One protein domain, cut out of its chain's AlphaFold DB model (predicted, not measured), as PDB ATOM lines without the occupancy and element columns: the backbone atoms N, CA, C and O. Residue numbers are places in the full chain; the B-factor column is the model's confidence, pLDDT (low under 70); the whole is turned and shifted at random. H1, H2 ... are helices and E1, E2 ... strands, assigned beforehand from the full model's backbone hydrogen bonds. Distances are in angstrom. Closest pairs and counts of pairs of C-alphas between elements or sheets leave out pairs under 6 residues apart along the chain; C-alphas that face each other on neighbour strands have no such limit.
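What this domain is: This is residues 278 to 342 of the 342 residues of the protein "Transpeptidase domain-containing protein" of Alistipes sp (UniProt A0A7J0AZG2). Look for a small three-stranded sheet with one helix, H1, laid along one face of it; these make two layers, a sheet and a helix on one of its faces, and the opposite face bears no helix. Past E3 a long unnamed stretch, residues 319 to 332, runs out beyond the sheet, folds back near Gly 323 and leads to a second helix, H2, which sits off the sheet. The printed part has 65 residues, with two named helices and three named strands in the order H1, E1, E2, E3, H2. The sheet runs E1, E3, E2 and is mixed, and the class is mixed, helices and strands. The whole is compact, with a radius of gyration of the C-alphas of 12.0 A, yet elongated in outline, spanning 37 by 22 by 19 A.

How they stand to each other: Begin with H1, residues 279 to 289, and set it against the strands E1, residues 294 to 296, E2, residues 302 to 307, and E3, residues 313 to 318. H1 is on the sheet at a height of 9.4 A over the sheet, and it runs along the strands, at 2 degrees to E3 on the local plane. It lies over E3 and, only just, over E2, on which 3 of its 11 C-alphas fall. The closest C-alphas of H1 and E2 are those of Ala 279 and Trp 302, 4.8 A apart. Edge strand E1 and inner strand E3 are parallel at 10 degrees; find N 296 and O 315 within hydrogen-bond range at 2.8 A. E2, the other edge strand, and E3 form a hairpin, antiparallel at 151 degrees, with N 304 and O 316 at 2.8 A and N 314 and O 306 at 2.8 A. H2, residues 333 to 341, is not on the sheet and is apart from H1, E1 and E2. In H2 every O i to N i+4 pair is within hydrogen-bond range; in H1, 6 of 7 are.

Where its parts are: Find C-alpha 279 at (181.617, 156.841, 243.967); from there H1 runs 15.3 A to C-alpha 289. E1 is short, 6.3 A. E2 begins at C-alpha 302, at (186.206, 158.121, 244.251), and runs 16.8 A; E3 runs 15.6 A. H2 runs 12.2 A and ends at C-alpha 341, at (198.678, 151.018, 240.731).

The domain as a whole: The C-alphas of Gln 310 and Gly 323 are the two farthest apart, at 37.6 A. The printed part has no cut and ends at Tyr 342, the chain's last residue. The link from E3 to H2 is long, with 14 residues; the other three are tight. The mean pLDDT of the printed part is 85.4, and residues 291 and 342 are under 70.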
ATOM      1  N   ASN A 278     184.784 153.382 244.079       93.62
ATOM      2  CA  ASN A 278     184.147 154.129 242.996       93.62
ATOM      3  C   ASN A 278     182.824 154.750 243.485       93.62
ATOM      4  O   ASN A 278     181.937 154.039 243.976       93.62
ATOM      5  N   ALA A 279     182.699 156.072 243.361       91.44
ATOM      6  CA  ALA A 279     181.617 156.841 243.967       91.44
ATOM      7  C   ALA A 279     180.241 156.419 243.443       91.44
ATOM      8  O   ALA A 279     179.305 156.245 244.223       91.44
ATOM      9  N   TRP A 280     180.127 156.161 242.137       88.44
ATOM     10  CA  TRP A 280     178.867 155.747 241.521       88.44
ATOM     11  C   TRP A 280     178.427 154.350 241.974       88.44
ATOM     12  O   TRP A 280     177.275 154.163 242.374       88.44
ATOM     13  N   HIS A 281     179.339 153.369 241.969       89.69
ATOM     14  CA  HIS A 281     179.035 152.016 242.448       89.69
ATOM     15  C   HIS A 281     178.640 152.012 243.926       89.69
ATOM     16  O   HIS A 281     177.643 151.388 244.299       89.69
ATOM     17  N   THR A 282     179.405 152.731 244.748       89.62
ATOM     18  CA  THR A 282     179.200 152.802 246.197       89.62
ATOM     19  C   THR A 282     177.867 153.463 246.521       89.62
ATOM     20  O   THR A 282     177.071 152.893 247.264       89.62
ATOM     21  N   HIS A 283     177.572 154.610 245.901       88.38
ATOM     22  CA  HIS A 283     176.303 155.312 246.076       88.38
ATOM     23  C   HIS A 283     175.112 154.428 245.678       88.38
ATOM     24  O   HIS A 283     174.153 154.320 246.440       88.38
ATOM     25  N   ARG A 284     175.185 153.718 244.543       86.38
ATOM     26  CA  ARG A 284     174.094 152.842 244.079       86.38
ATOM     27  C   ARG A 284     173.760 151.736 245.080       86.38
ATOM     28  O   ARG A 284     172.584 151.481 245.338       86.38
ATOM     29  N   VAL A 285     174.782 151.071 245.621       84.75
ATOM     30  CA  VAL A 285     174.613 149.996 246.610       84.75
ATOM     31  C   VAL A 285     174.104 150.561 247.931       84.75
ATOM     32  O   VAL A 285     173.130 150.057 248.482       84.75
ATOM     33  N   ALA A 286     174.731 151.629 248.419       82.00
ATOM     34  CA  ALA A 286     174.396 152.216 249.704       82.00
ATOM     35  C   ALA A 286     172.979 152.819 249.710       82.00
ATOM     36  O   ALA A 286     172.274 152.637 250.691       82.00
ATOM     37  N   TYR A 287     172.498 153.378 248.592       82.38
ATOM     38  CA  TYR A 287     171.104 153.815 248.429       82.38
ATOM     39  C   TYR A 287     170.077 152.687 248.634       82.38
ATOM     40  O   TYR A 287     168.999 152.915 249.171       82.38
ATOM     41  N   HIS A 288     170.400 151.454 248.227       78.44
ATOM     42  CA  HIS A 288     169.489 150.312 248.391       78.44
ATOM     43  C   HIS A 288     169.543 149.701 249.797       78.44
ATOM     44  O   HIS A 288     168.621 148.987 250.184       78.44
ATOM     45  N   LEU A 289     170.626 149.942 250.544       75.69
ATOM     46  CA  LEU A 289     170.888 149.304 251.839       75.69
ATOM     47  C   LEU A 289     170.751 150.258 253.037       75.69
ATOM     48  O   LEU A 289     170.521 149.791 254.147       75.69
ATOM     49  N   SER A 290     170.898 151.568 252.835       74.25
ATOM     50  CA  SER A 290     170.772 152.624 253.846       74.25
ATOM     51  C   SER A 290     169.876 153.734 253.272       74.25
ATOM     52  O   SER A 290     170.353 154.562 252.492       74.25
ATOM     53  N   PRO A 291     168.567 153.739 253.590       67.56
ATOM     54  CA  PRO A 291     167.608 154.671 252.990       67.56
ATOM     55  C   PRO A 291     167.882 156.154 253.306       67.56
ATOM     56  O   PRO A 291     167.405 157.013 252.570       67.56
ATOM     57  N   ASP A 292     168.694 156.456 254.327       75.56
ATOM     58  CA  ASP A 292     169.020 157.818 254.786       75.56
ATOM     59  C   ASP A 292     170.431 158.288 254.373       75.56
ATOM     60  O   ASP A 292     171.090 159.054 255.082       75.56
ATOM     61  N   ILE A 293     170.932 157.803 253.238       80.56
ATOM     62  CA  ILE A 293     172.274 158.131 252.746       80.56
ATOM     63  C   ILE A 293     172.468 159.629 252.454       80.56
ATOM     64  O   ILE A 293     171.678 160.259 251.752       80.56
ATOM     65  N   GLU A 294     173.592 160.182 252.915       82.44
ATOM     66  CA  GLU A 294     174.075 161.509 252.525       82.44
ATOM     67  C   GLU A 294     175.253 161.381 251.558       82.44
ATOM     68  O   GLU A 294     176.331 160.898 251.906       82.44
ATOM     69  N   ALA A 295     175.047 161.817 250.316       80.69
ATOM     70  CA  ALA A 295     176.057 161.779 249.268       80.69
ATOM     71  C   ALA A 295     176.692 163.162 249.056       80.69
ATOM     72  O   ALA A 295     176.123 164.020 248.385       80.69
ATOM     73  N   CYS A 296     177.901 163.355 249.586       78.06
ATOM     74  CA  CYS A 296     178.689 164.588 249.499       78.06
ATOM     75  C   CYS A 296     180.029 164.322 248.792       78.06
ATOM     76  O   CYS A 296     181.103 164.553 249.345       78.06
ATOM     77  N   TYR A 297     179.969 163.782 247.571       76.31
ATOM     78  CA  TYR A 297     181.163 163.490 246.770       76.31
ATOM     79  C   TYR A 297     181.381 164.447 245.592       76.31
ATOM     80  O   TYR A 297     182.295 164.205 244.826       76.31
ATOM     81  N   GLU A 298     180.563 165.496 245.425       79.25
ATOM     82  CA  GLU A 298     180.787 166.650 244.517       79.25
ATOM     83  C   GLU A 298     181.308 166.335 243.091       79.25
ATOM     84  O   GLU A 298     181.973 167.149 242.460       79.25
ATOM     85  N   GLY A 299     180.987 165.160 242.538       76.56
ATOM     86  CA  GLY A 299     181.473 164.730 241.220       76.56
ATOM     87  C   GLY A 299     182.848 164.048 241.213       76.56
ATOM     88  O   GLY A 299     183.304 163.646 240.145       76.56
ATOM     89  N   SER A 300     183.481 163.847 242.372       85.81
ATOM     90  CA  SER A 300     184.643 162.970 242.528       85.81
ATOM     91  C   SER A 300     184.330 161.557 242.031       85.81
ATOM     92  O   SER A 300     183.273 160.988 242.316       85.81
ATOM     93  N   GLU A 301     185.283 160.962 241.317       90.25
ATOM     94  CA  GLU A 301     185.190 159.578 240.837       90.25
ATOM     95  C   GLU A 301     185.280 158.559 241.988       90.25
ATOM     96  O   GLU A 301     184.716 157.462 241.911       90.25
ATOM     97  N   TRP A 302     185.935 158.950 243.082       92.56
ATOM     98  CA  TRP A 302     186.206 158.121 244.251       92.56
ATOM     99  C   TRP A 302     185.553 158.708 245.498       92.56
ATOM    100  O   TRP A 302     185.436 159.925 245.647       92.56
ATOM    101  N   CYS A 303     185.127 157.835 246.406       92.81
ATOM    102  CA  CYS A 303     184.550 158.234 247.681       92.81
ATOM    103  C   CYS A 303     185.055 157.371 248.841       92.81
ATOM    104  O   CYS A 303     185.367 156.186 248.691       92.81
ATOM    105  N   SER A 304     185.083 157.974 250.021       90.69
ATOM    106  CA  SER A 304     185.174 157.295 251.308       90.69
ATOM    107  C   SER A 304     183.781 157.216 251.924       90.69
ATOM    108  O   SER A 304     182.917 158.046 251.630       90.69
ATOM    109  N   VAL A 305     183.547 156.217 252.775       89.94
ATOM    110  CA  VAL A 305     182.260 156.052 253.459       89.94
ATOM    111  C   VAL A 305     182.475 156.055 254.959       89.94
ATOM    112  O   VAL A 305     183.351 155.357 255.473       89.94
ATOM    113  N   LYS A 306     181.646 156.823 255.661       88.38
ATOM    114  CA  LYS A 306     181.482 156.743 257.111       88.38
ATOM    115  C   LYS A 306     180.068 156.279 257.410       88.38
ATOM    116  O   LYS A 306     179.131 156.709 256.746       88.38
ATOM    117  N   VAL A 307     179.935 155.401 258.392       86.88
ATOM    118  CA  VAL A 307     178.642 154.933 258.884       86.88
ATOM    119  C   VAL A 307     178.577 155.247 260.369       86.88
ATOM    120  O   VAL A 307     179.526 154.938 261.093       86.88
ATOM    121  N   ASP A 308     177.510 155.907 260.808       84.75
ATOM    122  CA  ASP A 308     177.307 156.219 262.223       84.75
ATOM    123  C   ASP A 308     176.676 155.049 263.004       84.75
ATOM    124  O   ASP A 308     176.354 153.993 262.456       84.75
ATOM    125  N   GLU A 309     176.502 155.221 264.317       80.38
ATOM    126  CA  GLU A 309     175.906 154.199 265.195       80.38
ATOM    127  C   GLU A 309     174.446 153.870 264.843       80.38
ATOM    128  O   GLU A 309     173.939 152.812 265.219       80.38
ATOM    129  N   GLN A 310     173.775 154.765 264.116       76.56
ATOM    130  CA  GLN A 310     172.391 154.632 263.664       76.56
ATOM    131  C   GLN A 310     172.316 153.995 262.264       76.56
ATOM    132  O   GLN A 310     171.228 153.668 261.793       76.56
ATOM    133  N   GLY A 311     173.467 153.744 261.626       76.56
ATOM    134  CA  GLY A 311     173.584 153.113 260.315       76.56
ATOM    135  C   GLY A 311     173.363 154.061 259.136       76.56
ATOM    136  O   GLY A 311     173.167 153.605 258.001       76.56
ATOM    137  N   LYS A 312     173.407 155.373 259.386       83.94
ATOM    138  CA  LYS A 312     173.381 156.395 258.344       83.94
ATOM    139  C   LYS A 312     174.743 156.445 257.662       83.94
ATOM    140  O   LYS A 312     175.775 156.590 258.319       83.94
ATOM    141  N   ALA A 313     174.744 156.316 256.340       86.88
ATOM    142  CA  ALA A 313     175.960 156.361 255.539       86.88
ATOM    143  C   ALA A 313     176.204 157.768 254.976       86.88
ATOM    144  O   ALA A 313     175.327 158.339 254.331       86.88
ATOM    145  N   THR A 314     177.417 158.288 255.152       88.62
ATOM    146  CA  THR A 314     177.883 159.532 254.528       88.62
ATOM    147  C   THR A 314     179.022 159.225 253.562       88.62
ATOM    148  O   THR A 314     180.042 158.652 253.959       88.62
ATOM    149  N   LEU A 315     178.856 159.608 252.295       89.75
ATOM    150  CA  LEU A 315     179.870 159.476 251.246       89.75
ATOM    151  C   LEU A 315     180.602 160.806 251.085       89.75
ATOM    152  O   LEU A 315     179.977 161.799 250.723       89.75
ATOM    153  N   GLY A 316     181.914 160.811 251.318       90.00
ATOM    154  CA  GLY A 316     182.783 161.966 251.077       90.00
ATOM    155  C   GLY A 316     183.679 161.735 249.867       90.00
ATOM    156  O   GLY A 316     184.241 160.646 249.736       90.00
ATOM    157  N   GLY A 317     183.818 162.734 248.996       90.06
ATOM    158  CA  GLY A 317     184.719 162.671 247.840       90.06
ATOM    159  C   GLY A 317     186.172 162.424 248.252       90.06
ATOM    160  O   GLY A 317     186.618 162.890 249.300       90.06
ATOM    161  N   VAL A 318     186.898 161.650 247.448       88.88
ATOM    162  CA  VAL A 318     188.341 161.430 247.604       88.88
ATOM    163  C   VAL A 318     189.031 161.987 246.370       88.88
ATOM    164  O   VAL A 318     188.812 161.503 245.258       88.88
ATOM    165  N   GLU A 319     189.857 163.009 246.572       85.62
ATOM    166  CA  GLU A 319     190.738 163.522 245.528       85.62
ATOM    167  C   GLU A 319     191.944 162.600 245.362       85.62
ATOM    168  O   GLU A 319     192.540 162.131 246.334       85.62
ATOM    169  N   VAL A 320     192.287 162.330 244.105       85.19
ATOM    170  CA  VAL A 320     193.415 161.481 243.735       85.19
ATOM    171  C   VAL A 320     194.309 162.288 242.807       85.19
ATOM    172  O   VAL A 320     193.938 162.580 241.670       85.19
ATOM    173  N   GLU A 321     195.495 162.642 243.294       84.38
ATOM    174  CA  GLU A 321     196.511 163.342 242.511       84.38
ATOM    175  C   GLU A 321     197.572 162.365 242.001       84.38
ATOM    176  O   GLU A 321     198.137 161.572 242.761       84.38
ATOM    177  N   ARG A 322     197.895 162.449 240.705       79.25
ATOM    178  CA  ARG A 322     198.946 161.622 240.095       79.25
ATOM    179  C   ARG A 322     200.299 161.848 240.766       79.25
ATOM    180  O   ARG A 322     200.745 162.983 240.905       79.25
ATOM    181  N   GLY A 323     200.987 160.752 241.083       80.69
ATOM    182  CA  GLY A 323     202.311 160.780 241.712       80.69
ATOM    183  C   GLY A 323     202.283 160.908 243.238       80.69
ATOM    184  O   GLY A 323     203.346 160.988 243.852       80.69
ATOM    185  N   THR A 324     201.098 160.897 243.852       86.69
ATOM    186  CA  THR A 324     200.922 160.782 245.305       86.69
ATOM    187  C   THR A 324     200.334 159.418 245.653       86.69
ATOM    188  O   THR A 324     199.705 158.781 244.814       86.69
ATOM    189  N   VAL A 325     200.554 158.944 246.882       87.69
ATOM    190  CA  VAL A 325     199.900 157.722 247.371       87.69
ATOM    191  C   VAL A 325     198.539 158.119 247.954       87.69
ATOM    192  O   VAL A 325     198.524 158.804 248.982       87.69
ATOM    193  N   PRO A 326     197.409 157.730 247.336       87.50
ATOM    194  CA  PRO A 326     196.088 158.121 247.814       87.50
ATOM    195  C   PRO A 326     195.717 157.408 249.124       87.50
ATOM    196  O   PRO A 326     196.151 156.286 249.398       87.50
ATOM    197  N   ASP A 327     194.862 158.039 249.934       88.06
ATOM    198  CA  ASP A 327     194.293 157.396 251.119       88.06
ATOM    199  C   ASP A 327     193.175 156.424 250.721       88.06
ATOM    200  O   ASP A 327     192.026 156.801 250.506       88.06
ATOM    201  N   VAL A 328     193.526 155.142 250.645       90.69
ATOM    202  CA  VAL A 328     192.602 154.055 250.290       90.69
ATOM    203  C   VAL A 328     191.997 153.353 251.512       90.69
ATOM    204  O   VAL A 328     191.372 152.293 251.393       90.69
ATOM    205  N   ARG A 329     192.178 153.895 252.726       89.56
ATOM    206  CA  ARG A 329     191.647 153.271 253.947       89.56
ATOM    207  C   ARG A 329     190.123 153.211 253.893       89.56
ATOM    208  O   ARG A 329     189.437 154.198 253.656       89.56
ATOM    209  N   GLY A 330     189.581 152.022 254.150       88.50
ATOM    210  CA  GLY A 330     188.137 151.789 254.119       88.50
ATOM    211  C   GLY A 330     187.559 151.533 252.723       88.50
ATOM    212  O   GLY A 330     186.368 151.237 252.635       88.50
ATOM    213  N   MET A 331     188.367 151.564 251.656       91.38
ATOM    214  CA  MET A 331     187.921 151.180 250.315       91.38
ATOM    215  C   MET A 331     187.828 149.658 250.133       91.38
ATOM    216  O   MET A 331     188.433 148.876 250.877       91.38
ATOM    217  N   GLY A 332     187.042 149.220 249.148       90.19
ATOM    218  CA  GLY A 332     187.052 147.835 248.679       90.19
ATOM    219  C   GLY A 332     188.392 147.485 248.021       90.19
ATOM    220  O   GLY A 332     188.977 148.320 247.339       90.19
ATOM    221  N   LEU A 333     188.869 146.245 248.194       90.12
ATOM    222  CA  LEU A 333     190.202 145.814 247.736       90.12
ATOM    223  C   LEU A 333     190.458 146.108 246.250       90.12
ATOM    224  O   LEU A 333     191.530 146.585 245.898       90.12
ATOM    225  N   LYS A 334     189.464 145.850 245.394       91.62
ATOM    226  CA  LYS A 334     189.537 146.108 243.950       91.62
ATOM    227  C   LYS A 334     189.854 147.577 243.646       91.62
ATOM    228  O   LYS A 334     190.735 147.856 242.842       91.62
ATOM    229  N   ASP A 335     189.127 148.487 244.284       92.94
ATOM    230  CA  ASP A 335     189.223 149.924 244.030       92.94
ATOM    231  C   ASP A 335     190.495 150.507 244.666       92.94
ATOM    232  O   ASP A 335     191.174 151.328 244.058       92.94
ATOM    233  N   ALA A 336     190.872 150.012 245.851       91.88
ATOM    234  CA  ALA A 336     192.124 150.370 246.511       91.88
ATOM    235  C   ALA A 336     193.355 149.973 245.680       91.88
ATOM    236  O   ALA A 336     194.260 150.783 245.513       91.88
ATOM    237  N   LEU A 337     193.387 148.745 245.146       91.75
ATOM    238  CA  LEU A 337     194.482 148.280 244.286       91.75
ATOM    239  C   LEU A 337     194.580 149.112 243.011       91.75
ATOM    240  O   LEU A 337     195.669 149.561 242.674       91.75
ATOM    241  N   TYR A 338     193.446 149.379 242.357       90.56
ATOM    242  CA  TYR A 338     193.415 150.221 241.163       90.56
ATOM    243  C   TYR A 338     194.053 151.592 241.413       90.56
ATOM    244  O   TYR A 338     194.870 152.030 240.615       90.56
ATOM    245  N   LEU A 339     193.724 152.244 242.534       89.44
ATOM    246  CA  LEU A 339     194.266 153.557 242.892       89.44
ATOM    247  C   LEU A 339     195.745 153.545 243.297       89.44
ATOM    248  O   LEU A 339     196.418 154.556 243.134       89.44
ATOM    249  N   LEU A 340     196.245 152.436 243.843       89.00
ATOM    250  CA  LEU A 340     197.654 152.293 244.221       89.00
ATOM    251  C   LEU A 340     198.556 151.934 243.033       89.00
ATOM    252  O   LEU A 340     199.762 152.165 243.095       89.00
ATOM    253  N   GLU A 341     197.985 151.350 241.980       85.88
ATOM    254  CA  GLU A 341     198.678 151.018 240.731       85.88
ATOM    255  C   GLU A 341     198.611 152.145 239.682       85.88
ATOM    256  O   GLU A 341     199.272 152.044 238.645       85.88
ATOM    257  N   TYR A 342     197.810 153.189 239.935       67.75
ATOM    258  CA  TYR A 342     197.540 154.309 239.024       67.75
ATOM    259  C   TYR A 342     198.655 155.365 238.994       67.75
ATOM    260  O   TYR A 342     199.006 155.824 237.879       67.75
TER     261      TYR A 342